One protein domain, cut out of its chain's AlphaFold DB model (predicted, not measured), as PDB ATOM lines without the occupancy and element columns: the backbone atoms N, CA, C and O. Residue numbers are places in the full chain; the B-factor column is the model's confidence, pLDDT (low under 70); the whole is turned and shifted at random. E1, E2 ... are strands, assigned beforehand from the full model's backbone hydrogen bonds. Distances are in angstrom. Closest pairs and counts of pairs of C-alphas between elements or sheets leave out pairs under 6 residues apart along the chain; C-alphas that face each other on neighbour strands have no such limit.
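AT A GLANCE: This is residues 4 to 185 of the 431 residues of the protein "Discoidin domain receptor family, member 2, like" of Gasterosteus aculeatus (UniProt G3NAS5). Two long paired strands, E4 and E7, fold back on themselves and make two sheet layers that are partly face to face, a loose sandwich made from one twisted sheet. One layer holds E2, E1, residues 84 to 91 of E4, residues 160 to 167 of E7, E5 and E6; the other holds residues 94 to 103 of E4, residues 148 to 158 of E7, and E8, with short E3 paired to E8 at one end. The printed part has 182 residues, with no named helix and eight named strands, E1 to E8 in order along the chain; the class is all strand, with 79 residues in named strands, under half. The sheet is branched and its neighbour pairs are antiparallel. The whole is compact, with a radius of gyration of the C-alphas of 15.9 A, and spans 46 by 36 by 32 A.

IN THESE COORDINATES: E1 is residues 4 to 9, beginning at C-alpha 4 (93.708, -44.025, 64.420). E2 is residues 39 to 43 and E3 residues 72 to 75. E4, residues 84 to 103, measures 14.5 A from first to last C-alpha and bends by 153 degrees at residue 100. E5 is residues 116 to 122, 20.3 A long, and E6 residues 134 to 137. E7, residues 148 to 167, measures 16.8 A and bends by 149 degrees at residue 163. E8, residues 172 to 184, is 34.8 A long, bends by 57 degrees at residue 176 and ends at C-alpha 184 (83.998, -34.319, 64.828).

HOW THE PARTS SIT: E1 and E2 form a hairpin, with N 40 and O 8 at 2.8 A. On the other side of E1 is E4, with N 7 and O 88 at 2.8 A. E1 and E8 lie on one side of E4, beside residues 87 to 91 and 94 to 103, and E7 on the other side. E4 and E7 pair with N 87 and O 164 at 2.8 A and N 101 and O 150 at 3.0 A. E5 neighbours E7, with N 120 and O 163 at 2.8 A, and forms a hairpin with E6, with N 136 and O 117 at 2.8 A. E8 pairs with E4, N 100 and O 179 at 2.8 A, and with E3, N 72 and O 175 at 2.9 A. E2, E3 and E6 are edge strands. E1 and E8 are apart.

THE WHOLE: The C-alphas of Pro 17 and Gly 185, the two farthest apart, are 49.6 A from each other. The printed part has no cut. The links E1 to E2, E2 to E3, E4 to E5 and E5 to E6 are long; E7 to E8 is tight. Mean pLDDT of the printed part is 91.2; residues 16 to 19, 35 to 36, 78 to 82 and 185 are under 70.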
ATOM      1  N   ILE A   4      93.562 -42.770  63.678       96.62
ATOM      2  CA  ILE A   4      93.708 -44.025  64.420       96.62
ATOM      3  C   ILE A   4      94.914 -44.797  63.884       96.62
ATOM      4  O   ILE A   4      95.661 -45.379  64.658       96.62
ATOM      5  N   SER A   5      95.083 -44.815  62.561       97.31
ATOM      6  CA  SER A   5      96.238 -45.409  61.888       97.31
ATOM      7  C   SER A   5      96.340 -44.932  60.443       97.31
ATOM      8  O   SER A   5      95.348 -44.492  59.850       97.31
ATOM      9  N   TYR A   6      97.528 -45.061  59.859       97.81
ATOM     10  CA  TYR A   6      97.730 -45.007  58.415       97.81
ATOM     11  C   TYR A   6      98.280 -46.327  57.870       97.81
ATOM     12  O   TYR A   6      98.739 -47.202  58.608       97.81
ATOM     13  N   GLY A   7      98.217 -46.471  56.552       96.69
ATOM     14  CA  GLY A   7      98.952 -47.462  55.783       96.69
ATOM     15  C   GLY A   7      99.585 -46.806  54.561       96.69
ATOM     16  O   GLY A   7      98.983 -45.928  53.943       96.69
ATOM     17  N   ALA A   8     100.810 -47.203  54.243       95.56
ATOM     18  CA  ALA A   8     101.632 -46.627  53.181       95.56
ATOM     19  C   ALA A   8     102.653 -47.671  52.693       95.56
ATOM     20  O   ALA A   8     102.965 -48.592  53.448       95.56
ATOM     21  N   PRO A   9     103.228 -47.554  51.485       94.12
ATOM     22  CA  PRO A   9     104.347 -48.395  51.080       94.12
ATOM     23  C   PRO A   9     105.550 -48.137  51.989       94.12
ATOM     24  O   PRO A   9     105.770 -46.997  52.405       94.12
ATOM     25  N   GLU A  10     106.359 -49.160  52.264       92.81
ATOM     26  CA  GLU A  10     107.594 -48.959  53.028       92.81
ATOM     27  C   GLU A  10     108.512 -47.964  52.311       92.81
ATOM     28  O   GLU A  10     108.670 -47.980  51.084       92.81
ATOM     29  N   GLY A  11     109.098 -47.073  53.105       92.38
ATOM     30  CA  GLY A  11     110.071 -46.105  52.631       92.38
ATOM     31  C   GLY A  11     111.391 -46.767  52.219       92.38
ATOM     32  O   GLY A  11     111.730 -47.864  52.665       92.38
ATOM     33  N   GLN A  12     112.114 -46.126  51.305       91.62
ATOM     34  CA  GLN A  12     113.142 -46.776  50.495       91.62
ATOM     35  C   GLN A  12     114.549 -46.240  50.761       91.62
ATOM     36  O   GLN A  12     114.749 -45.099  51.170       91.62
ATOM     37  N   PHE A  13     115.554 -47.061  50.452       89.31
ATOM     38  CA  PHE A  13     116.953 -46.644  50.494       89.31
ATOM     39  C   PHE A  13     117.316 -45.803  49.269       89.31
ATOM     40  O   PHE A  13     117.267 -46.280  48.129       89.31
ATOM     41  N   MET A  14     117.751 -44.567  49.505       88.75
ATOM     42  CA  MET A  14     118.425 -43.759  48.495       88.75
ATOM     43  C   MET A  14     119.904 -44.167  48.448       88.75
ATOM     44  O   MET A  14     120.595 -44.181  49.468       88.75
ATOM     45  N   MET A  15     120.366 -44.548  47.254       79.75
ATOM     46  CA  MET A  15     121.697 -45.113  47.002       79.75
ATOM     47  C   MET A  15     122.482 -44.294  45.953       79.75
ATOM     48  O   MET A  15     121.863 -43.567  45.170       79.75
ATOM     49  N   PRO A  16     123.826 -44.413  45.910       60.62
ATOM     50  CA  PRO A  16     124.687 -43.747  44.922       60.62
ATOM     51  C   PRO A  16     124.360 -44.126  43.457       60.62
ATOM     52  O   PRO A  16     123.758 -45.176  43.223       60.62
ATOM     53  N   PRO A  17     124.807 -43.343  42.449       56.38
ATOM     54  CA  PRO A  17     125.787 -42.253  42.522       56.38
ATOM     55  C   PRO A  17     125.174 -40.880  42.854       56.38
ATOM     56  O   PRO A  17     124.169 -40.485  42.276       56.38
ATOM     57  N   GLY A  18     125.834 -40.121  43.739       60.97
ATOM     58  CA  GLY A  18     125.492 -38.720  44.054       60.97
ATOM     59  C   GLY A  18     124.941 -38.462  45.463       60.97
ATOM     60  O   GLY A  18     124.860 -37.306  45.880       60.97
ATOM     61  N   PHE A  19     124.623 -39.514  46.221       66.31
ATOM     62  CA  PHE A  19     124.046 -39.422  47.567       66.31
ATOM     63  C   PHE A  19     124.796 -40.325  48.555       66.31
ATOM     64  O   PHE A  19     125.300 -41.372  48.136       66.31
ATOM     65  N   PRO A  20     124.883 -39.956  49.849       70.94
ATOM     66  CA  PRO A  20     125.217 -40.921  50.893       70.94
ATOM     67  C   PRO A  20     124.125 -42.003  50.972       70.94
ATOM     68  O   PRO A  20     123.032 -41.828  50.435       70.94
ATOM     69  N   ASN A  21     124.405 -43.115  51.654       81.50
ATOM     70  CA  ASN A  21     123.381 -44.122  51.928       81.50
ATOM     71  C   ASN A  21     122.377 -43.540  52.932       81.50
ATOM     72  O   ASN A  21     122.732 -43.285  54.081       81.50
ATOM     73  N   VAL A  22     121.143 -43.318  52.484       89.12
ATOM     74  CA  VAL A  22     120.082 -42.652  53.253       89.12
ATOM     75  C   VAL A  22     118.903 -43.611  53.354       89.12
ATOM     76  O   VAL A  22     118.374 -44.059  52.332       89.12
ATOM     77  N   SER A  23     118.510 -43.942  54.584       91.44
ATOM     78  CA  SER A  23     117.339 -44.776  54.863       91.44
ATOM     79  C   SER A  23     116.142 -43.873  55.126       91.44
ATOM     80  O   SER A  23     116.106 -43.196  56.151       91.44
ATOM     81  N   LEU A  24     115.194 -43.851  54.189       94.12
ATOM     82  CA  LEU A  24     113.980 -43.030  54.243       94.12
ATOM     83  C   LEU A  24     112.779 -43.883  54.674       94.12
ATOM     84  O   LEU A  24     111.719 -43.824  54.052       94.12
ATOM     85  N   ASN A  25     112.987 -44.777  55.642       93.38
ATOM     86  CA  ASN A  25     111.986 -45.710  56.154       93.38
ATOM     87  C   ASN A  25     111.224 -45.102  57.337       93.38
ATOM     88  O   ASN A  25     111.772 -44.296  58.081       93.38
ATOM     89  N   ASP A  26     110.007 -45.586  57.573       95.38
ATOM     90  CA  ASP A  26     109.316 -45.314  58.831       95.38
ATOM     91  C   ASP A  26     109.998 -46.100  59.955       95.38
ATOM     92  O   ASP A  26     110.148 -47.322  59.873       95.38
ATOM     93  N   SER A  27     110.503 -45.381  60.948       92.25
ATOM     94  CA  SER A  27     111.390 -45.901  61.996       92.25
ATOM     95  C   SER A  27     110.741 -45.920  63.372       92.25
ATOM     96  O   SER A  27     111.245 -46.585  64.275       92.25
ATOM     97  N   THR A  28     109.638 -45.189  63.537       94.69
ATOM     98  CA  THR A  28     108.816 -45.182  64.755       94.69
ATOM     99  C   THR A  28     107.476 -45.890  64.543       94.69
ATOM    100  O   THR A  28     106.651 -45.887  65.453       94.69
ATOM    101  N   TYR A  29     107.274 -46.518  63.376       97.00
ATOM    102  CA  TYR A  29     106.030 -47.196  63.027       97.00
ATOM    103  C   TYR A  29     105.670 -48.310  64.019       97.00
ATOM    104  O   TYR A  29     106.401 -49.291  64.155       97.00
ATOM    105  N   ASP A  30     104.525 -48.176  64.689       96.25
ATOM    106  CA  ASP A  30     104.054 -49.117  65.716       96.25
ATOM    107  C   ASP A  30     103.139 -50.234  65.170       96.25
ATOM    108  O   ASP A  30     102.724 -51.134  65.907       96.25
ATOM    109  N   GLY A  31     102.834 -50.190  63.869       95.06
ATOM    110  CA  GLY A  31     101.917 -51.105  63.196       95.06
ATOM    111  C   GLY A  31     102.566 -52.351  62.588       95.06
ATOM    112  O   GLY A  31     103.705 -52.730  62.857       95.06
ATOM    113  N   ALA A  32     101.811 -53.020  61.718       93.06
ATOM    114  CA  ALA A  32     102.241 -54.233  61.039       93.06
ATOM    115  C   ALA A  32     102.932 -53.935  59.699       93.06
ATOM    116  O   ALA A  32     102.371 -53.263  58.830       93.06
ATOM    117  N   HIS A  33     104.105 -54.541  59.508       90.94
ATOM    118  CA  HIS A  33     104.813 -54.618  58.228       90.94
ATOM    119  C   HIS A  33     104.362 -55.867  57.452       90.94
ATOM    120  O   HIS A  33     104.545 -57.003  57.910       90.94
ATOM    121  N   GLU A  34     103.762 -55.695  56.272       81.38
ATOM    122  CA  GLU A  34     103.274 -56.822  55.476       81.38
ATOM    123  C   GLU A  34     104.431 -57.562  54.771       81.38
ATOM    124  O   GLU A  34     104.975 -57.138  53.760       81.38
ATOM    125  N   ARG A  35     104.777 -58.769  55.234       68.31
ATOM    126  CA  ARG A  35     105.907 -59.550  54.671       68.31
ATOM    127  C   ARG A  35     105.777 -59.942  53.186       68.31
ATOM    128  O   ARG A  35     106.727 -60.476  52.619       68.31
ATOM    129  N   ARG A  36     104.600 -59.777  52.567       68.88
ATOM    130  CA  ARG A  36     104.321 -60.168  51.167       68.88
ATOM    131  C   ARG A  36     104.333 -58.998  50.182       68.88
ATOM    132  O   ARG A  36     104.439 -59.237  48.980       68.88
ATOM    133  N   ARG A  37     104.198 -57.765  50.667       71.44
ATOM    134  CA  ARG A  37     104.245 -56.513  49.902       71.44
ATOM    135  C   ARG A  37     104.797 -55.453  50.850       71.44
ATOM    136  O   ARG A  37     104.206 -55.333  51.912       71.44
ATOM    137  N   PRO A  38     105.843 -54.688  50.496       83.69
ATOM    138  CA  PRO A  38     106.433 -53.683  51.385       83.69
ATOM    139  C   PRO A  38     105.419 -52.566  51.674       83.69
ATOM    140  O   PRO A  38     105.344 -51.569  50.957       83.69
ATOM    141  N   MET A  39     104.583 -52.786  52.688       89.38
ATOM    142  CA  MET A  39     103.438 -51.969  53.059       89.38
ATOM    143  C   MET A  39     103.282 -51.977  54.581       89.38
ATOM    144  O   MET A  39     103.196 -53.027  55.220       89.38
ATOM    145  N   LEU A  40     103.211 -50.774  55.128       94.25
ATOM    146  CA  LEU A  40     102.858 -50.453  56.498       94.25
ATOM    147  C   LEU A  40     101.333 -50.499  56.641       94.25
ATOM    148  O   LEU A  40     100.613 -50.022  55.758       94.25
ATOM    149  N   SER A  41     100.821 -51.059  57.735       94.94
ATOM    150  CA  SER A  41      99.382 -51.074  58.014       94.94
ATOM    151  C   SER A  41      99.049 -51.105  59.506       94.94
ATOM    152  O   SER A  41      99.706 -51.775  60.300       94.94
ATOM    153  N   GLY A  42      97.966 -50.422  59.888       93.94
ATOM    154  CA  GLY A  42      97.349 -50.576  61.208       93.94
ATOM    155  C   GLY A  42      98.019 -49.837  62.370       93.94
ATOM    156  O   GLY A  42      97.553 -50.019  63.489       93.94
ATOM    157  N   GLY A  43      99.027 -49.001  62.117       96.50
ATOM    158  CA  GLY A  43      99.715 -48.191  63.128       96.50
ATOM    159  C   GLY A  43      99.889 -46.715  62.763       96.50
ATOM    160  O   GLY A  43      99.357 -46.231  61.757       96.50
ATOM    161  N   LEU A  44     100.644 -46.020  63.605       97.75
ATOM    162  CA  LEU A  44     101.127 -44.648  63.475       97.75
ATOM    163  C   LEU A  44     102.662 -44.646  63.528       97.75
ATOM    164  O   LEU A  44     103.278 -45.645  63.883       97.75
ATOM    165  N   GLY A  45     103.279 -43.526  63.163       96.75
ATOM    166  CA  GLY A  45     104.731 -43.388  63.054       96.75
ATOM    167  C   GLY A  45     105.116 -41.980  62.611       96.75
ATOM    168  O   GLY A  45     104.369 -41.024  62.854       96.75
ATOM    169  N   GLN A  46     106.259 -41.857  61.937       96.19
ATOM    170  CA  GLN A  46     106.922 -40.565  61.719       96.19
ATOM    171  C   GLN A  46     106.085 -39.561  60.923       96.19
ATOM    172  O   GLN A  46     106.167 -38.371  61.180       96.19
ATOM    173  N   LEU A  47     105.201 -40.014  60.026       97.94
ATOM    174  CA  LEU A  47     104.310 -39.115  59.276       97.94
ATOM    175  C   LEU A  47     103.274 -38.380  60.146       97.94
ATOM    176  O   LEU A  47     102.450 -37.651  59.597       97.94
ATOM    177  N   THR A  48     103.223 -38.646  61.451       97.00
ATOM    178  CA  THR A  48     102.146 -38.203  62.350       97.00
ATOM    179  C   THR A  48     102.622 -37.880  63.768       97.00
ATOM    180  O   THR A  48     101.795 -37.695  64.661       97.00
ATOM    181  N   ASP A  49     103.936 -37.852  64.004       94.44
ATOM    182  CA  ASP A  49     104.515 -37.574  65.325       94.44
ATOM    183  C   ASP A  49     104.681 -36.064  65.607       94.44
ATOM    184  O   ASP A  49     105.009 -35.668  66.729       94.44
ATOM    185  N   GLY A  50     104.391 -35.210  64.616       94.50
ATOM    186  CA  GLY A  50     104.512 -33.758  64.700       94.50
ATOM    187  C   GLY A  50     105.923 -33.225  64.432       94.50
ATOM    188  O   GLY A  50     106.137 -32.010  64.531       94.50
ATOM    189  N   VAL A  51     106.888 -34.084  64.089       93.94
ATOM    190  CA  VAL A  51     108.249 -33.687  63.717       93.94
ATOM    191  C   VAL A  51     108.287 -33.267  62.247       93.94
ATOM    192  O   VAL A  51     107.820 -33.941  61.334       93.94
ATOM    193  N   VAL A  52     108.865 -32.093  61.998       95.88
ATOM    194  CA  VAL A  52     108.959 -31.515  60.654       95.88
ATOM    195  C   VAL A  52     110.415 -31.522  60.211       95.88
ATOM    196  O   VAL A  52     111.239 -30.810  60.796       95.88
ATOM    197  N   GLY A  53     110.705 -32.303  59.169       95.81
ATOM    198  CA  GLY A  53     112.039 -32.417  58.590       95.81
ATOM    199  C   GLY A  53     112.538 -31.118  57.954       95.81
ATOM    200  O   GLY A  53     111.764 -30.238  57.576       95.81
ATOM    201  N   GLN A  54     113.858 -30.991  57.837       96.19
ATOM    202  CA  GLN A  54     114.523 -29.778  57.350       96.19
ATOM    203  C   GLN A  54     114.499 -29.656  55.812       96.19
ATOM    204  O   GLN A  54     114.166 -30.605  55.100       96.19
ATOM    205  N   ASP A  55     114.887 -28.485  55.292       96.12
ATOM    206  CA  ASP A  55     115.048 -28.234  53.848       96.12
ATOM    207  C   ASP A  55     116.069 -29.185  53.204       96.12
ATOM    208  O   ASP A  55     115.791 -29.792  52.168       96.12
ATOM    209  N   ASP A  56     117.235 -29.356  53.836       94.38
ATOM    210  CA  ASP A  56     118.158 -30.443  53.513       94.38
ATOM    211  C   ASP A  56     117.744 -31.690  54.294       94.38
ATOM    212  O   ASP A  56     117.939 -31.762  55.505       94.38
ATOM    213  N   PHE A  57     117.174 -32.673  53.592       93.56
ATOM    214  CA  PHE A  57     116.722 -33.932  54.184       93.56
ATOM    215  C   PHE A  57     117.868 -34.776  54.766       93.56
ATOM    216  O   PHE A  57     117.616 -35.707  55.525       93.56
ATOM    217  N   LEU A  58     119.131 -34.465  54.451       91.44
ATOM    218  CA  LEU A  58     120.288 -35.095  55.091       91.44
ATOM    219  C   LEU A  58     120.535 -34.568  56.513       91.44
ATOM    220  O   LEU A  58     121.275 -35.199  57.267       91.44
ATOM    221  N   LEU A  59     119.942 -33.426  56.875       90.06
ATOM    222  CA  LEU A  59     120.056 -32.810  58.189       90.06
ATOM    223  C   LEU A  59     118.803 -33.085  59.021       90.06
ATOM    224  O   LEU A  59     117.681 -32.816  58.605       90.06
ATOM    225  N   THR A  60     119.030 -33.541  60.245       84.00
ATOM    226  CA  THR A  60     118.018 -33.755  61.284       84.00
ATOM    227  C   THR A  60     118.320 -32.872  62.491       84.00
ATOM    228  O   THR A  60     119.457 -32.434  62.692       84.00
ATOM    229  N   ARG A  61     117.301 -32.579  63.304       79.94
ATOM    230  CA  ARG A  61     117.472 -31.891  64.597       79.94
ATOM    231  C   ARG A  61     117.840 -32.847  65.733       79.94
ATOM    232  O   ARG A  61     118.191 -32.381  66.815       79.94
ATOM    233  N   GLN A  62     117.732 -34.154  65.513       79.75
ATOM    234  CA  GLN A  62     117.931 -35.167  66.537       79.75
ATOM    235  C   GLN A  62     119.386 -35.653  66.554       79.75
ATOM    236  O   GLN A  62     119.991 -35.931  65.521       79.75
ATOM    237  N   TYR A  63     119.975 -35.757  67.744       73.44
ATOM    238  CA  TYR A  63     121.333 -36.278  67.886       73.44
ATOM    239  C   TYR A  63     121.353 -37.805  67.704       73.44
ATOM    240  O   TYR A  63     120.436 -38.499  68.137       73.44
ATOM    241  N   HIS A  64     122.427 -38.320  67.099       79.25
ATOM    242  CA  HIS A  64     122.702 -39.754  66.897       79.25
ATOM    243  C   HIS A  64     121.733 -40.547  65.992       79.25
ATOM    244  O   HIS A  64     121.796 -41.776  65.987       79.25
ATOM    245  N   VAL A  65     120.904 -39.890  65.173       85.50
ATOM    246  CA  VAL A  65     120.157 -40.554  64.083       85.50
ATOM    247  C   VAL A  65     120.874 -40.396  62.734       85.50
ATOM    248  O   VAL A  65     121.800 -39.594  62.592       85.50
ATOM    249  N   TRP A  66     120.489 -41.197  61.740       88.12
ATOM    250  CA  TRP A  66     121.112 -41.192  60.412       88.12
ATOM    251  C   TRP A  66     120.571 -40.065  59.508       88.12
ATOM    252  O   TRP A  66     119.451 -39.589  59.710       88.12
ATOM    253  N   PRO A  67     121.323 -39.644  58.470       90.50
ATOM    254  CA  PRO A  67     120.819 -38.709  57.465       90.50
ATOM    255  C   PRO A  67     119.541 -39.243  56.806       90.50
ATOM    256  O   PRO A  67     119.500 -40.410  56.415       90.50
ATOM    257  N   GLY A  68     118.519 -38.398  56.660       91.44
ATOM    258  CA  GLY A  68     117.199 -38.788  56.150       91.44
ATOM    259  C   GLY A  68     116.176 -39.208  57.202       91.44
ATOM    260  O   GLY A  68     115.025 -39.379  56.823       91.44
ATOM    261  N   TYR A  69     116.554 -39.343  58.482       94.25
ATOM    262  CA  TYR A  69     115.659 -39.843  59.538       94.25
ATOM    263  C   TYR A  69     114.290 -39.149  59.569       94.25
ATOM    264  O   TYR A  69     113.276 -39.827  59.658       94.25
ATOM    265  N   ASP A  70     114.245 -37.821  59.432       95.31
ATOM    266  CA  ASP A  70     113.011 -37.024  59.511       95.31
ATOM    267  C   ASP A  70     112.043 -37.228  58.314       95.31
ATOM    268  O   ASP A  70     111.027 -36.540  58.237       95.31
ATOM    269  N   TYR A  71     112.354 -38.093  57.338       96.88
ATOM    270  CA  TYR A  71     111.589 -38.242  56.096       96.88
ATOM    271  C   TYR A  71     111.348 -39.702  55.695       96.88
ATOM    272  O   TYR A  71     112.284 -40.479  55.507       96.88
ATOM    273  N   LEU A  72     110.092 -40.029  55.378       96.75
ATOM    274  CA  LEU A  72     109.770 -41.191  54.550       96.75
ATOM    275  C   LEU A  72     109.885 -40.821  53.073       96.75
ATOM    276  O   LEU A  72     109.464 -39.733  52.673       96.75
ATOM    277  N   GLY A  73     110.401 -41.731  52.245       95.50
ATOM    278  CA  GLY A  73     110.642 -41.445  50.833       95.50
ATOM    279  C   GLY A  73     110.528 -42.641  49.899       95.50
ATOM    280  O   GLY A  73     110.904 -43.763  50.233       95.50
ATOM    281  N   TRP A  74     110.041 -42.371  48.688       94.56
ATOM    282  CA  TRP A  74     109.791 -43.371  47.648       94.56
ATOM    283  C   TRP A  74     110.363 -42.911  46.306       94.56
ATOM    284  O   TRP A  74     110.362 -41.715  45.996       94.56
ATOM    285  N   ARG A  75     110.816 -43.870  45.494       91.75
ATOM    286  CA  ARG A  75     111.364 -43.654  44.151       91.75
ATOM    287  C   ARG A  75     110.336 -44.029  43.081       91.75
ATOM    288  O   ARG A  75     109.713 -45.087  43.168       91.75
ATOM    289  N   ASN A  76     110.178 -43.196  42.056       90.31
ATOM    290  CA  ASN A  76     109.116 -43.312  41.043       90.31
ATOM    291  C   ASN A  76     109.161 -44.622  40.214       90.31
ATOM    292  O   ASN A  76     108.134 -45.228  39.925       90.31
ATOM    293  N   ASP A  77     110.357 -45.097  39.865       77.19
ATOM    294  CA  ASP A  77     110.607 -46.303  39.055       77.19
ATOM    295  C   ASP A  77     110.464 -47.626  39.835       77.19
ATOM    296  O   ASP A  77     110.122 -48.661  39.264       77.19
ATOM    297  N   SER A  78     110.711 -47.598  41.145       63.44
ATOM    298  CA  SER A  78     110.753 -48.785  42.011       63.44
ATOM    299  C   SER A  78     109.387 -49.440  42.261       63.44
ATOM    300  O   SER A  78     109.319 -50.602  42.660       63.44
ATOM    301  N   LEU A  79     108.294 -48.706  42.030       60.16
ATOM    302  CA  LEU A  79     106.928 -49.122  42.360       60.16
ATOM    303  C   LEU A  79     106.283 -50.046  41.313       60.16
ATOM    304  O   LEU A  79     105.187 -50.547  41.558       60.16
ATOM    305  N   GLY A  80     106.925 -50.270  40.154       57.84
ATOM    306  CA  GLY A  80     106.446 -51.195  39.108       57.84
ATOM    307  C   GLY A  80     105.006 -50.931  38.638       57.84
ATOM    308  O   GLY A  80     104.313 -51.847  38.198       57.84
ATOM    309  N   GLY A  81     104.534 -49.695  38.813       61.19
ATOM    310  CA  GLY A  81     103.123 -49.358  38.975       61.19
ATOM    311  C   GLY A  81     102.828 -47.888  38.647       61.19
ATOM    312  O   GLY A  81     103.664 -47.222  38.037       61.19
ATOM    313  N   PRO A  82     101.639 -47.349  38.988       63.22
ATOM    314  CA  PRO A  82     101.044 -46.246  38.221       63.22
ATOM    315  C   PRO A  82     101.522 -44.829  38.607       63.22
ATOM    316  O   PRO A  82     100.706 -43.909  38.711       63.22
ATOM    317  N   GLY A  83     102.825 -44.641  38.846       88.38
ATOM    318  CA  GLY A  83     103.441 -43.325  39.070       88.38
ATOM    319  C   GLY A  83     102.873 -42.555  40.266       88.38
ATOM    320  O   GLY A  83     102.701 -41.335  40.189       88.38
ATOM    321  N   HIS A  84     102.533 -43.255  41.353       94.19
ATOM    322  CA  HIS A  84     102.044 -42.650  42.591       94.19
ATOM    323  C   HIS A  84     102.344 -43.495  43.832       94.19
ATOM    324  O   HIS A  84     102.521 -44.709  43.742       94.19
ATOM    325  N   VAL A  85     102.316 -42.840  44.992       95.19
ATOM    326  CA  VAL A  85     102.274 -43.458  46.323       95.19
ATOM    327  C   VAL A  85     100.813 -43.479  46.785       95.19
ATOM    328  O   VAL A  85     100.169 -42.431  46.825       95.19
ATOM    329  N   GLU A  86     100.257 -44.657  47.079       95.25
ATOM    330  CA  GLU A  86      98.906 -44.810  47.649       95.25
ATOM    331  C   GLU A  86      99.003 -44.921  49.173       95.25
ATOM    332  O   GLU A  86      99.737 -45.765  49.673       95.25
ATOM    333  N   MET A  87      98.260 -44.088  49.902       97.06
ATOM    334  CA  MET A  87      98.177 -44.121  51.362       97.06
ATOM    335  C   MET A  87      96.722 -44.216  51.816       97.06
ATOM    336  O   MET A  87      95.856 -43.513  51.290       97.06
ATOM    337  N   ASP A  88      96.468 -45.053  52.815       96.94
ATOM    338  CA  ASP A  88      95.188 -45.172  53.510       96.94
ATOM    339  C   ASP A  88      95.285 -44.529  54.896       96.94
ATOM    340  O   ASP A  88      96.261 -44.719  55.612       96.94
ATOM    341  N   PHE A  89      94.244 -43.812  55.308       97.56
ATOM    342  CA  PHE A  89      94.138 -43.156  56.608       97.56
ATOM    343  C   PHE A  89      92.814 -43.552  57.266       97.56
ATOM    344  O   PHE A  89      91.749 -43.419  56.656       97.56
ATOM    345  N   LEU A  90      92.864 -44.041  58.505       96.62
ATOM    346  CA  LEU A  90      91.708 -44.463  59.297       96.62
ATOM    347  C   LEU A  90      91.481 -43.496  60.459       96.62
ATOM    348  O   LEU A  90      92.406 -43.196  61.202       96.62
ATOM    349  N   PHE A  91      90.238 -43.069  60.660       95.75
ATOM    350  CA  PHE A  91      89.852 -42.106  61.690       95.75
ATOM    351  C   PHE A  91      88.657 -42.606  62.520       95.75
ATOM    352  O   PHE A  91      87.959 -43.567  62.164       95.75
ATOM    353  N   ASP A  92      88.350 -41.900  63.606       88.81
ATOM    354  CA  ASP A  92      86.963 -41.761  64.054       88.81
ATOM    355  C   ASP A  92      86.137 -41.003  62.985       88.81
ATOM    356  O   ASP A  92      86.673 -40.364  62.080       88.81
ATOM    357  N   ARG A  93      84.803 -41.120  62.988       88.50
ATOM    358  CA  ARG A  93      83.996 -40.555  61.888       88.50
ATOM    359  C   ARG A  93      84.006 -39.019  61.944       88.50
ATOM    360  O   ARG A  93      83.367 -38.428  62.816       88.50
ATOM    361  N   ARG A  94      84.663 -38.376  60.976       92.44
ATOM    362  CA  ARG A  94      84.894 -36.920  60.948       92.44
ATOM    363  C   ARG A  94      84.486 -36.266  59.642       92.44
ATOM    364  O   ARG A  94      84.257 -36.931  58.637       92.44
ATOM    365  N   ASN A  95      84.376 -34.942  59.686       93.50
ATOM    366  CA  ASN A  95      84.138 -34.087  58.534       93.50
ATOM    367  C   ASN A  95      85.412 -33.284  58.209       93.50
ATOM    368  O   ASN A  95      85.875 -32.506  59.042       93.50
ATOM    369  N   PHE A  96      85.996 -33.501  57.031       96.19
ATOM    370  CA  PHE A  96      87.360 -33.090  56.689       96.19
ATOM    371  C   PHE A  96      87.396 -31.789  55.887       96.19
ATOM    372  O   PHE A  96      86.877 -31.720  54.776       96.19
ATOM    373  N   THR A  97      88.038 -30.747  56.419       96.19
ATOM    374  CA  THR A  97      88.188 -29.464  55.714       96.19
ATOM    375  C   THR A  97      89.404 -29.465  54.795       96.19
ATOM    376  O   THR A  97      89.307 -29.009  53.656       96.19
ATOM    377  N   SER A  98      90.540 -29.975  55.272       97.81
ATOM    378  CA  SER A  98      91.803 -30.012  54.527       97.81
ATOM    379  C   SER A  98      92.787 -31.029  55.106       97.81
ATOM    380  O   SER A  98      92.760 -31.340  56.296       97.81
ATOM    381  N   MET A  99      93.679 -31.519  54.251       98.38
ATOM    382  CA  MET A  99      94.894 -32.248  54.610       98.38
ATOM    383  C   MET A  99      96.092 -31.319  54.403       98.38
ATOM    384  O   MET A  99      96.098 -30.512  53.473       98.38
ATOM    385  N   LYS A 100      97.108 -31.427  55.252       98.19
ATOM    386  CA  LYS A 100      98.394 -30.751  55.096       98.19
ATOM    387  C   LYS A 100      99.483 -31.804  55.033       98.19
ATOM    388  O   LYS A 100      99.578 -32.617  55.941       98.19
ATOM    389  N   VAL A 101     100.291 -31.767  53.982       98.62
ATOM    390  CA  VAL A 101     101.426 -32.680  53.792       98.62
ATOM    391  C   VAL A 101     102.694 -31.846  53.770       98.62
ATOM    392  O   VAL A 101     102.816 -30.962  52.920       98.62
ATOM    393  N   HIS A 102     103.614 -32.091  54.699       98.62
ATOM    394  CA  HIS A 102     104.952 -31.521  54.644       98.62
ATOM    395  C   HIS A 102     105.803 -32.333  53.669       98.62
ATOM    396  O   HIS A 102     105.991 -33.535  53.855       98.62
ATOM    397  N   SER A 103     106.291 -31.686  52.612       98.25
ATOM    398  CA  SER A 103     107.036 -32.335  51.533       98.25
ATOM    399  C   SER A 103     108.366 -31.636  51.284       98.25
ATOM    400  O   SER A 103     108.425 -30.403  51.245       98.25
ATOM    401  N   ASN A 104     109.422 -32.421  51.062       97.69
ATOM    402  CA  ASN A 104     110.719 -31.889  50.647       97.69
ATOM    403  C   ASN A 104     110.687 -31.450  49.167       97.69
ATOM    404  O   ASN A 104     109.978 -32.046  48.353       97.69
ATOM    405  N   ASN A 105     111.454 -30.412  48.817       97.25
ATOM    406  CA  ASN A 105     111.546 -29.889  47.449       97.25
ATOM    407  C   ASN A 105     112.995 -29.673  46.985       97.25
ATOM    408  O   ASN A 105     113.261 -28.767  46.194       97.25
ATOM    409  N   MET A 106     113.947 -30.474  47.474       94.75
ATOM    410  CA  MET A 106     115.345 -30.414  47.050       94.75
ATOM    411  C   MET A 106     115.517 -30.982  45.625       94.75
ATOM    412  O   MET A 106     116.132 -32.025  45.397       94.75
ATOM    413  N   PHE A 107     114.982 -30.261  44.638       93.31
ATOM    414  CA  PHE A 107     114.953 -30.646  43.224       93.31
ATOM    415  C   PHE A 107     116.356 -30.768  42.614       93.31
ATOM    416  O   PHE A 107     116.561 -31.539  41.682       93.31
ATOM    417  N   SER A 108     117.356 -30.091  43.189       90.62
ATOM    418  CA  SER A 108     118.778 -30.280  42.862       90.62
ATOM    419  C   SER A 108     119.287 -31.705  43.129       90.62
ATOM    420  O   SER A 108     120.323 -32.093  42.595       90.62
ATOM    421  N   ARG A 109     118.556 -32.488  43.933       89.38
ATOM    422  CA  ARG A 109     118.784 -33.909  44.228       89.38
ATOM    423  C   ARG A 109     117.696 -34.828  43.638       89.38
ATOM    424  O   ARG A 109     117.627 -35.994  44.010       89.38
ATOM    425  N   GLY A 110     116.845 -34.325  42.738       90.94
ATOM    426  CA  GLY A 110     115.732 -35.088  42.149       90.94
ATOM    427  C   GLY A 110     114.565 -35.351  43.109       90.94
ATOM    428  O   GLY A 110     113.772 -36.261  42.868       90.94
ATOM    429  N   VAL A 111     114.471 -34.589  44.206       94.44
ATOM    430  CA  VAL A 111     113.376 -34.661  45.183       94.44
ATOM    431  C   VAL A 111     112.392 -33.530  44.915       94.44
ATOM    432  O   VAL A 111     112.772 -32.360  44.969       94.44
ATOM    433  N   LYS A 112     111.123 -33.855  44.656       96.25
ATOM    434  CA  LYS A 112     110.066 -32.848  44.502       96.25
ATOM    435  C   LYS A 112     108.815 -33.180  45.300       96.25
ATOM    436  O   LYS A 112     108.452 -34.340  45.508       96.25
ATOM    437  N   ILE A 113     108.105 -32.113  45.645       97.56
ATOM    438  CA  ILE A 113     106.721 -32.155  46.107       97.56
ATOM    439  C   ILE A 113     105.855 -32.850  45.041       97.56
ATOM    440  O   ILE A 113     106.065 -32.668  43.842       97.56
ATOM    441  N   PHE A 114     104.867 -33.637  45.473       97.81
ATOM    442  CA  PHE A 114     103.935 -34.337  44.583       97.81
ATOM    443  C   PHE A 114     103.258 -33.394  43.572       97.81
ATOM    444  O   PHE A 114     102.831 -32.291  43.917       97.81
ATOM    445  N   SER A 115     103.118 -33.839  42.319       97.25
ATOM    446  CA  SER A 115     102.523 -33.051  41.226       97.25
ATOM    447  C   SER A 115     101.007 -32.905  41.370       97.25
ATOM    448  O   SER A 115     100.423 -31.871  41.034       97.25
ATOM    449  N   SER A 116     100.356 -33.933  41.903       98.12
ATOM    450  CA  SER A 116      98.935 -33.936  42.227       98.12
ATOM    451  C   SER A 116      98.621 -34.988  43.284       98.12
ATOM    452  O   SER A 116      99.394 -35.921  43.511       98.12
ATOM    453  N   VAL A 117      97.472 -34.838  43.933       98.56
ATOM    454  CA  VAL A 117      96.896 -35.859  44.805       98.56
ATOM    455  C   VAL A 117      95.425 -36.057  44.464       98.56
ATOM    456  O   VAL A 117      94.708 -35.094  44.197       98.56
ATOM    457  N   SER A 118      94.975 -37.309  44.470       98.06
ATOM    458  CA  SER A 118      93.552 -37.661  44.418       98.06
ATOM    459  C   SER A 118      93.178 -38.393  45.697       98.06
ATOM    460  O   SER A 118      93.836 -39.377  46.026       98.06
ATOM    461  N   CYS A 119      92.155 -37.927  46.415       98.19
ATOM    462  CA  CYS A 119      91.697 -38.535  47.661       98.19
ATOM    463  C   CYS A 119      90.252 -39.047  47.542       98.19
ATOM    464  O   CYS A 119      89.330 -38.283  47.247       98.19
ATOM    465  N   TRP A 120      90.060 -40.338  47.805       97.69
ATOM    466  CA  TRP A 120      88.771 -41.017  47.921       97.69
ATOM    467  C   TRP A 120      88.355 -41.102  49.387       97.69
ATOM    468  O   TRP A 120      89.190 -41.224  50.281       97.69
ATOM    469  N   PHE A 121      87.049 -41.078  49.631       96.44
ATOM    470  CA  PHE A 121      86.467 -41.040  50.969       96.44
ATOM    471  C   PHE A 121      85.555 -42.250  51.163       96.44
ATOM    472  O   PHE A 121      84.888 -42.693  50.229       96.44
ATOM    473  N   LYS A 122      85.533 -42.797  52.378       94.88
ATOM    474  CA  LYS A 122      84.714 -43.954  52.742       94.88
ATOM    475  C   LYS A 122      84.005 -43.690  54.078       94.88
ATOM    476  O   LYS A 122      84.638 -43.747  55.137       94.88
ATOM    477  N   PRO A 123      82.691 -43.377  54.072       88.69
ATOM    478  CA  PRO A 123      81.942 -43.003  55.280       88.69
ATOM    479  C   PRO A 123      81.730 -44.123  56.301       88.69
ATOM    480  O   PRO A 123      81.464 -43.839  57.471       88.69
ATOM    481  N   ARG A 124      81.781 -45.390  55.873       85.62
ATOM    482  CA  ARG A 124      81.529 -46.574  56.716       85.62
ATOM    483  C   ARG A 124      82.483 -47.709  56.318       85.62
ATOM    484  O   ARG A 124      82.728 -47.855  55.124       85.62
ATOM    485  N   PRO A 125      82.946 -48.572  57.245       77.75
ATOM    486  CA  PRO A 125      83.884 -49.660  56.925       77.75
ATOM    487  C   PRO A 125      83.407 -50.632  55.835       77.75
ATOM    488  O   PRO A 125      84.213 -51.119  55.046       77.75
ATOM    489  N   VAL A 126      82.096 -50.885  55.771       80.12
ATOM    490  CA  VAL A 126      81.465 -51.846  54.843       80.12
ATOM    491  C   VAL A 126      80.945 -51.175  53.558       80.12
ATOM    492  O   VAL A 126      80.518 -51.860  52.642       80.12
ATOM    493  N   ALA A 127      80.977 -49.841  53.465       80.44
ATOM    494  CA  ALA A 127      80.608 -49.141  52.233       80.44
ATOM    495  C   ALA A 127      81.744 -49.201  51.201       80.44
ATOM    496  O   ALA A 127      82.913 -49.345  51.569       80.44
ATOM    497  N   ASP A 128      81.418 -49.026  49.925       88.88
ATOM    498  CA  ASP A 128      82.419 -48.773  48.892       88.88
ATOM    499  C   ASP A 128      83.075 -47.393  49.068       88.88
ATOM    500  O   ASP A 128      82.621 -46.549  49.851       88.88
ATOM    501  N   TRP A 129      84.174 -47.171  48.349       92.38
ATOM    502  CA  TRP A 129      84.754 -45.838  48.197       92.38
ATOM    503  C   TRP A 129      83.801 -44.944  47.395       92.38
ATOM    504  O   TRP A 129      83.182 -45.391  46.430       92.38
ATOM    505  N   GLU A 130      83.686 -43.673  47.778       92.25
ATOM    506  CA  GLU A 130      82.906 -42.691  47.020       92.25
ATOM    507  C   GLU A 130      83.491 -42.527  45.606       92.25
ATOM    508  O   GLU A 130      84.701 -42.377  45.459       92.25
ATOM    509  N   ALA A 131      82.639 -42.571  44.574       88.31
ATOM    510  CA  ALA A 131      83.074 -42.691  43.177       88.31
ATOM    511  C   ALA A 131      83.982 -41.537  42.708       88.31
ATOM    512  O   ALA A 131      85.030 -41.777  42.113       88.31
ATOM    513  N   GLU A 132      83.593 -40.298  43.018       92.88
ATOM    514  CA  GLU A 132      84.348 -39.094  42.663       92.88
ATOM    515  C   GLU A 132      85.372 -38.750  43.759       92.88
ATOM    516  O   GLU A 132      84.961 -38.444  44.889       92.88
ATOM    517  N   PRO A 133      86.689 -38.761  43.481       96.12
ATOM    518  CA  PRO A 133      87.701 -38.277  44.415       96.12
ATOM    519  C   PRO A 133      87.731 -36.746  44.476       96.12
ATOM    520  O   PRO A 133      87.350 -36.064  43.528       96.12
ATOM    521  N   VAL A 134      88.279 -36.190  45.557       97.44
ATOM    522  CA  VAL A 134      88.783 -34.809  45.523       97.44
ATOM    523  C   VAL A 134      90.172 -34.835  44.891       97.44
ATOM    524  O   VAL A 134      91.081 -35.470  45.428       97.44
ATOM    525  N   ALA A 135      90.333 -34.166  43.750       97.38
ATOM    526  CA  ALA A 135      91.597 -34.072  43.027       97.38
ATOM    527  C   ALA A 135      92.206 -32.669  43.163       97.38
ATOM    528  O   ALA A 135      91.568 -31.665  42.855       97.38
ATOM    529  N   PHE A 136      93.469 -32.604  43.577       98.25
ATOM    530  CA  PHE A 136      94.236 -31.372  43.735       98.25
ATOM    531  C   PHE A 136      95.524 -31.446  42.910       98.25
ATOM    532  O   PHE A 136      96.220 -32.460  42.929       98.25
ATOM    533  N   LYS A 137      95.858 -30.369  42.193       98.00
ATOM    534  CA  LYS A 137      97.124 -30.231  41.457       98.00
ATOM    535  C   LYS A 137      98.010 -29.210  42.157       98.00
ATOM    536  O   LYS A 137      97.580 -28.085  42.397       98.00
ATOM    537  N   THR A 138      99.240 -29.605  42.450       96.75
ATOM    538  CA  THR A 138     100.233 -28.742  43.087       96.75
ATOM    539  C   THR A 138     100.822 -27.788  42.054       96.75
ATOM    540  O   THR A 138     101.146 -28.189  40.935       96.75
ATOM    541  N   VAL A 139     101.001 -26.521  42.428       93.88
ATOM    542  CA  VAL A 139     101.839 -25.597  41.656       93.88
ATOM    543  C   VAL A 139     103.290 -25.916  41.999       93.88
ATOM    544  O   VAL A 139     103.740 -25.623  43.105       93.88
ATOM    545  N   LEU A 140     103.994 -26.573  41.076       91.75
ATOM    546  CA  LEU A 140     105.400 -26.933  41.256       91.75
ATOM    547  C   LEU A 140     106.285 -25.680  41.248       91.75
ATOM    548  O   LEU A 140     106.075 -24.759  40.458       91.75
ATOM    549  N   ASP A 141     107.275 -25.666  42.137       83.25
ATOM    550  CA  ASP A 141     108.218 -24.565  42.319       83.25
ATOM    551  C   ASP A 141     109.646 -25.080  42.128       83.25
ATOM    552  O   ASP A 141     110.221 -25.712  43.011       83.25
ATOM    553  N   ASP A 142     110.213 -24.773  40.965       90.50
ATOM    554  CA  ASP A 142     111.568 -25.168  40.571       90.50
ATOM    555  C   ASP A 142     112.594 -24.052  40.864       90.50
ATOM    556  O   ASP A 142     113.654 -23.976  40.243       90.50
ATOM    557  N   ARG A 143     112.262 -23.123  41.775       93.19
ATOM    558  CA  ARG A 143     113.107 -21.976  42.151       93.19
ATOM    559  C   ARG A 143     113.452 -21.962  43.632       93.19
ATOM    560  O   ARG A 143     114.585 -21.632  43.972       93.19
ATOM    561  N   ASN A 144     112.504 -22.302  44.505       94.62
ATOM    562  CA  ASN A 144     112.753 -22.432  45.938       94.62
ATOM    563  C   ASN A 144     112.947 -23.915  46.318       94.62
ATOM    564  O   ASN A 144     111.998 -24.689  46.166       94.62
ATOM    565  N   PRO A 145     114.120 -24.339  46.827       95.75
ATOM    566  CA  PRO A 145     114.348 -25.722  47.243       95.75
ATOM    567  C   PRO A 145     113.731 -26.078  48.608       95.75
ATOM    568  O   PRO A 145     113.722 -27.253  48.963       95.75
ATOM    569  N   SER A 146     113.215 -25.107  49.376       96.94
ATOM    570  CA  SER A 146     112.728 -25.360  50.739       96.94
ATOM    571  C   SER A 146     111.584 -26.374  50.807       96.94
ATOM    572  O   SER A 146     110.667 -26.374  49.972       96.94
ATOM    573  N   ALA A 147     111.613 -27.199  51.851       97.69
ATOM    574  CA  ALA A 147     110.508 -28.055  52.235       97.69
ATOM    575  C   ALA A 147     109.332 -27.195  52.725       97.69
ATOM    576  O   ALA A 147     109.514 -26.081  53.221       97.69
ATOM    577  N   ARG A 148     108.098 -27.655  52.501       97.69
ATOM    578  CA  ARG A 148     106.902 -26.880  52.865       97.69
ATOM    579  C   ARG A 148     105.656 -27.739  52.987       97.69
ATOM    580  O   ARG A 148     105.561 -28.820  52.409       97.69
ATOM    581  N   TYR A 149     104.654 -27.192  53.668       97.81
ATOM    582  CA  TYR A 149     103.308 -27.751  53.674       97.81
ATOM    583  C   TYR A 149     102.551 -27.442  52.379       97.81
ATOM    584  O   TYR A 149     102.320 -26.278  52.048       97.81
ATOM    585  N   VAL A 150     102.051 -28.482  51.714       98.25
ATOM    586  CA  VAL A 150     100.966 -28.368  50.734       98.25
ATOM    587  C   VAL A 150      99.639 -28.552  51.461       98.25
ATOM    588  O   VAL A 150      99.418 -29.581  52.096       98.25
ATOM    589  N   THR A 151      98.748 -27.560  51.375       98.25
ATOM    590  CA  THR A 151      97.388 -27.664  51.926       98.25
ATOM    591  C   THR A 151      96.417 -28.088  50.831       98.25
ATOM    592  O   THR A 151      96.160 -27.341  49.891       98.25
ATOM    593  N   VAL A 152      95.863 -29.286  50.980       98.31
ATOM    594  CA  VAL A 152      94.918 -29.924  50.064       98.31
ATOM    595  C   VAL A 152      93.504 -29.731  50.629       98.31
ATOM    596  O   VAL A 152      93.230 -30.226  51.725       98.31
ATOM    597  N   PRO A 153      92.591 -29.013  49.952       98.00
ATOM    598  CA  PRO A 153      91.204 -28.906  50.402       98.00
ATOM    599  C   PRO A 153      90.512 -30.274  50.294       98.00
ATOM    600  O   PRO A 153      90.682 -30.966  49.301       98.00
ATOM    601  N   LEU A 154      89.721 -30.655  51.304       96.94
ATOM    602  CA  LEU A 154      88.945 -31.913  51.344       96.94
ATOM    603  C   LEU A 154      87.419 -31.672  51.340       96.94
ATOM    604  O   LEU A 154      86.624 -32.548  51.681       96.94
ATOM    605  N   GLU A 155      87.013 -30.458  50.955       95.12
ATOM    606  CA  GLU A 155      85.638 -30.049  50.618       95.12
ATOM    607  C   GLU A 155      84.557 -30.213  51.706       95.12
ATOM    608  O   GLU A 155      83.382 -29.974  51.433       95.12
ATOM    609  N   ARG A 156      84.924 -30.516  52.960       92.50
ATOM    610  CA  ARG A 156      83.977 -30.861  54.044       92.50
ATOM    611  C   ARG A 156      83.201 -32.149  53.737       92.50
ATOM    612  O   ARG A 156      81.989 -32.231  53.958       92.50
ATOM    613  N   ARG A 157      83.918 -33.167  53.245       91.75
ATOM    614  CA  ARG A 157      83.408 -34.540  53.098       91.75
ATOM    615  C   ARG A 157      83.508 -35.297  54.423       91.75
ATOM    616  O   ARG A 157      84.482 -35.161  55.164       91.75
ATOM    617  N   ALA A 158      82.488 -36.099  54.728       92.44
ATOM    618  CA  ALA A 158      82.388 -36.841  55.981       92.44
ATOM    619  C   ALA A 158      82.795 -38.311  55.802       92.44
ATOM    620  O   ALA A 158      82.069 -39.082  55.180       92.44
ATOM    621  N   ALA A 159      83.919 -38.717  56.394       94.12
ATOM    622  CA  ALA A 159      84.516 -40.036  56.193       94.12
ATOM    623  C   ALA A 159      84.896 -40.736  57.507       94.12
ATOM    624  O   ALA A 159      84.980 -40.113  58.567       94.12
ATOM    625  N   LYS A 160      85.130 -42.051  57.424       94.50
ATOM    626  CA  LYS A 160      85.873 -42.821  58.433       94.50
ATOM    627  C   LYS A 160      87.240 -43.269  57.901       94.50
ATOM    628  O   LYS A 160      88.186 -43.366  58.674       94.50
ATOM    629  N   SER A 161      87.356 -43.497  56.593       96.12
ATOM    630  CA  SER A 161      88.639 -43.752  55.934       96.12
ATOM    631  C   SER A 161      88.828 -42.831  54.734       96.12
ATOM    632  O   SER A 161      87.858 -42.513  54.039       96.12
ATOM    633  N   ILE A 162      90.069 -42.418  54.491       97.31
ATOM    634  CA  ILE A 162      90.486 -41.643  53.318       97.31
ATOM    635  C   ILE A 162      91.620 -42.406  52.639       97.31
ATOM    636  O   ILE A 162      92.553 -42.823  53.314       97.31
ATOM    637  N   ARG A 163      91.553 -42.565  51.318       97.62
ATOM    638  CA  ARG A 163      92.644 -43.096  50.496       97.62
ATOM    639  C   ARG A 163      93.166 -41.987  49.612       97.62
ATOM    640  O   ARG A 163      92.394 -41.482  48.806       97.62
ATOM    641  N   CYS A 164      94.437 -41.631  49.714       98.12
ATOM    642  CA  CYS A 164      95.056 -40.625  48.857       98.12
ATOM    643  C   CYS A 164      96.127 -41.254  47.960       98.12
ATOM    644  O   CYS A 164      96.921 -42.077  48.406       98.12
ATOM    645  N   ARG A 165      96.156 -40.855  46.686       97.50
ATOM    646  CA  ARG A 165      97.202 -41.207  45.717       97.50
ATOM    647  C   ARG A 165      98.002 -39.965  45.370       97.50
ATOM    648  O   ARG A 165      97.456 -39.063  44.740       97.50
ATOM    649  N   PHE A 166      99.264 -39.928  45.779       98.12
ATOM    650  CA  PHE A 166     100.194 -38.827  45.539       98.12
ATOM    651  C   PHE A 166     101.037 -39.124  44.301       98.12
ATOM    652  O   PHE A 166     101.806 -40.082  44.296       98.12
ATOM    653  N   HIS A 167     100.901 -38.323  43.247       96.88
ATOM    654  CA  HIS A 167     101.621 -38.519  41.989       96.88
ATOM    655  C   HIS A 167     102.999 -37.857  42.010       96.88
ATOM    656  O   HIS A 167     103.156 -36.726  42.476       96.88
ATOM    657  N   PHE A 168     104.007 -38.550  41.478       96.62
ATOM    658  CA  PHE A 168     105.370 -38.023  41.400       96.62
ATOM    659  C   PHE A 168     105.454 -36.771  40.512       96.62
ATOM    660  O   PHE A 168     104.678 -36.593  39.568       96.62
ATOM    661  N   ALA A 169     106.408 -35.896  40.829       95.44
ATOM    662  CA  ALA A 169     106.821 -34.770  39.988       95.44
ATOM    663  C   ALA A 169     108.263 -34.921  39.465       95.44
ATOM    664  O   ALA A 169     108.673 -34.161  38.590       95.44
ATOM    665  N   ASP A 170     109.023 -35.873  40.015       93.31
ATOM    666  CA  ASP A 170     110.443 -36.120  39.750       93.31
ATOM    667  C   ASP A 170     110.810 -37.560  40.190       93.31
ATOM    668  O   ASP A 170     109.917 -38.379  40.436       93.31
ATOM    669  N   PHE A 171     112.100 -37.890  40.292       92.06
ATOM    670  CA  PHE A 171     112.598 -39.210  40.700       92.06
ATOM    671  C   PHE A 171     112.165 -39.636  42.110       92.06
ATOM    672  O   PHE A 171     111.831 -40.808  42.307       92.06
ATOM    673  N   TRP A 172     112.172 -38.709  43.071       94.06
ATOM    674  CA  TRP A 172     111.867 -38.965  44.479       94.06
ATOM    675  C   TRP A 172     110.752 -38.063  45.006       94.06
ATOM    676  O   TRP A 172     110.668 -36.876  44.684       94.06
ATOM    677  N   MET A 173     109.941 -38.636  45.891       96.44
ATOM    678  CA  MET A 173     108.953 -37.940  46.712       96.44
ATOM    679  C   MET A 173     109.240 -38.268  48.177       96.44
ATOM    680  O   MET A 173     109.476 -39.434  48.491       96.44
ATOM    681  N   MET A 174     109.224 -37.260  49.053       96.38
ATOM    682  CA  MET A 174     109.497 -37.430  50.485       96.38
ATOM    683  C   MET A 174     108.539 -36.612  51.347       96.38
ATOM    684  O   MET A 174     108.346 -35.422  51.074       96.38
ATOM    685  N   PHE A 175     108.002 -37.227  52.401       98.56
ATOM    686  CA  PHE A 175     107.124 -36.599  53.392       98.56
ATOM    687  C   PHE A 175     107.696 -36.752  54.801       98.56
ATOM    688  O   PHE A 175     108.246 -37.803  55.117       98.56
ATOM    689  N   SER A 176     107.542 -35.723  55.640       98.19
ATOM    690  CA  SER A 176     107.868 -35.818  57.074       98.19
ATOM    691  C   SER A 176     106.633 -35.826  57.973       98.19
ATOM    692  O   SER A 176     106.680 -36.410  59.033       98.19
ATOM    693  N   GLU A 177     105.532 -35.179  57.575       98.12
ATOM    694  CA  GLU A 177     104.362 -34.967  58.443       98.12
ATOM    695  C   GLU A 177     103.087 -34.819  57.595       98.12
ATOM    696  O   GLU A 177     103.082 -34.112  56.578       98.12
ATOM    697  N   ILE A 178     101.999 -35.472  58.006       98.56
ATOM    698  CA  ILE A 178     100.678 -35.450  57.373       98.56
ATOM    699  C   ILE A 178      99.602 -35.228  58.440       98.56
ATOM    700  O   ILE A 178      99.206 -36.140  59.162       98.56
ATOM    701  N   SER A 179      99.025 -34.026  58.453       97.38
ATOM    702  CA  SER A 179      97.976 -33.651  59.405       97.38
ATOM    703  C   SER A 179      96.640 -33.348  58.725       97.38
ATOM    704  O   SER A 179      96.562 -32.795  57.626       97.38
ATOM    705  N   PHE A 180      95.548 -33.692  59.409       97.69
ATOM    706  CA  PHE A 180      94.181 -33.503  58.918       97.69
ATOM    707  C   PHE A 180      93.428 -32.487  59.777       97.69
ATOM    708  O   PHE A 180      93.236 -32.684  60.981       97.69
ATOM    709  N   GLN A 181      92.950 -31.419  59.137       96.44
ATOM    710  CA  GLN A 181      92.028 -30.467  59.736       96.44
ATOM    711  C   GLN A 181      90.599 -30.968  59.509       96.44
ATOM    712  O   GLN A 181      90.124 -31.101  58.377       96.44
ATOM    713  N   SER A 182      89.923 -31.293  60.605       94.38
ATOM    714  CA  SER A 182      88.616 -31.940  60.594       94.38
ATOM    715  C   SER A 182      87.798 -31.543  61.822       94.38
ATOM    716  O   SER A 182      88.344 -31.222  62.878       94.38
ATOM    717  N   ALA A 183      86.475 -31.569  61.682       90.56
ATOM    718  CA  ALA A 183      85.544 -31.491  62.799       90.56
ATOM    719  C   ALA A 183      85.052 -32.900  63.152       90.56
ATOM    720  O   ALA A 183      84.881 -33.743  62.263       90.56
ATOM    721  N   ALA A 184      84.769 -33.147  64.434       79.00
ATOM    722  CA  ALA A 184      83.998 -34.319  64.828       79.00
ATOM    723  C   ALA A 184      82.677 -34.329  64.042       79.00
ATOM    724  O   ALA A 184      81.980 -33.313  63.979       79.00
ATOM    725  N   GLY A 185      82.341 -35.456  63.406       64.25
ATOM    726  CA  GLY A 185      81.000 -35.612  62.851       64.25
ATOM    727  C   GLY A 185      79.968 -35.523  63.982       64.25
ATOM    728  O   GLY A 185      80.320 -35.836  65.123       64.25
TER     729      GLY A 185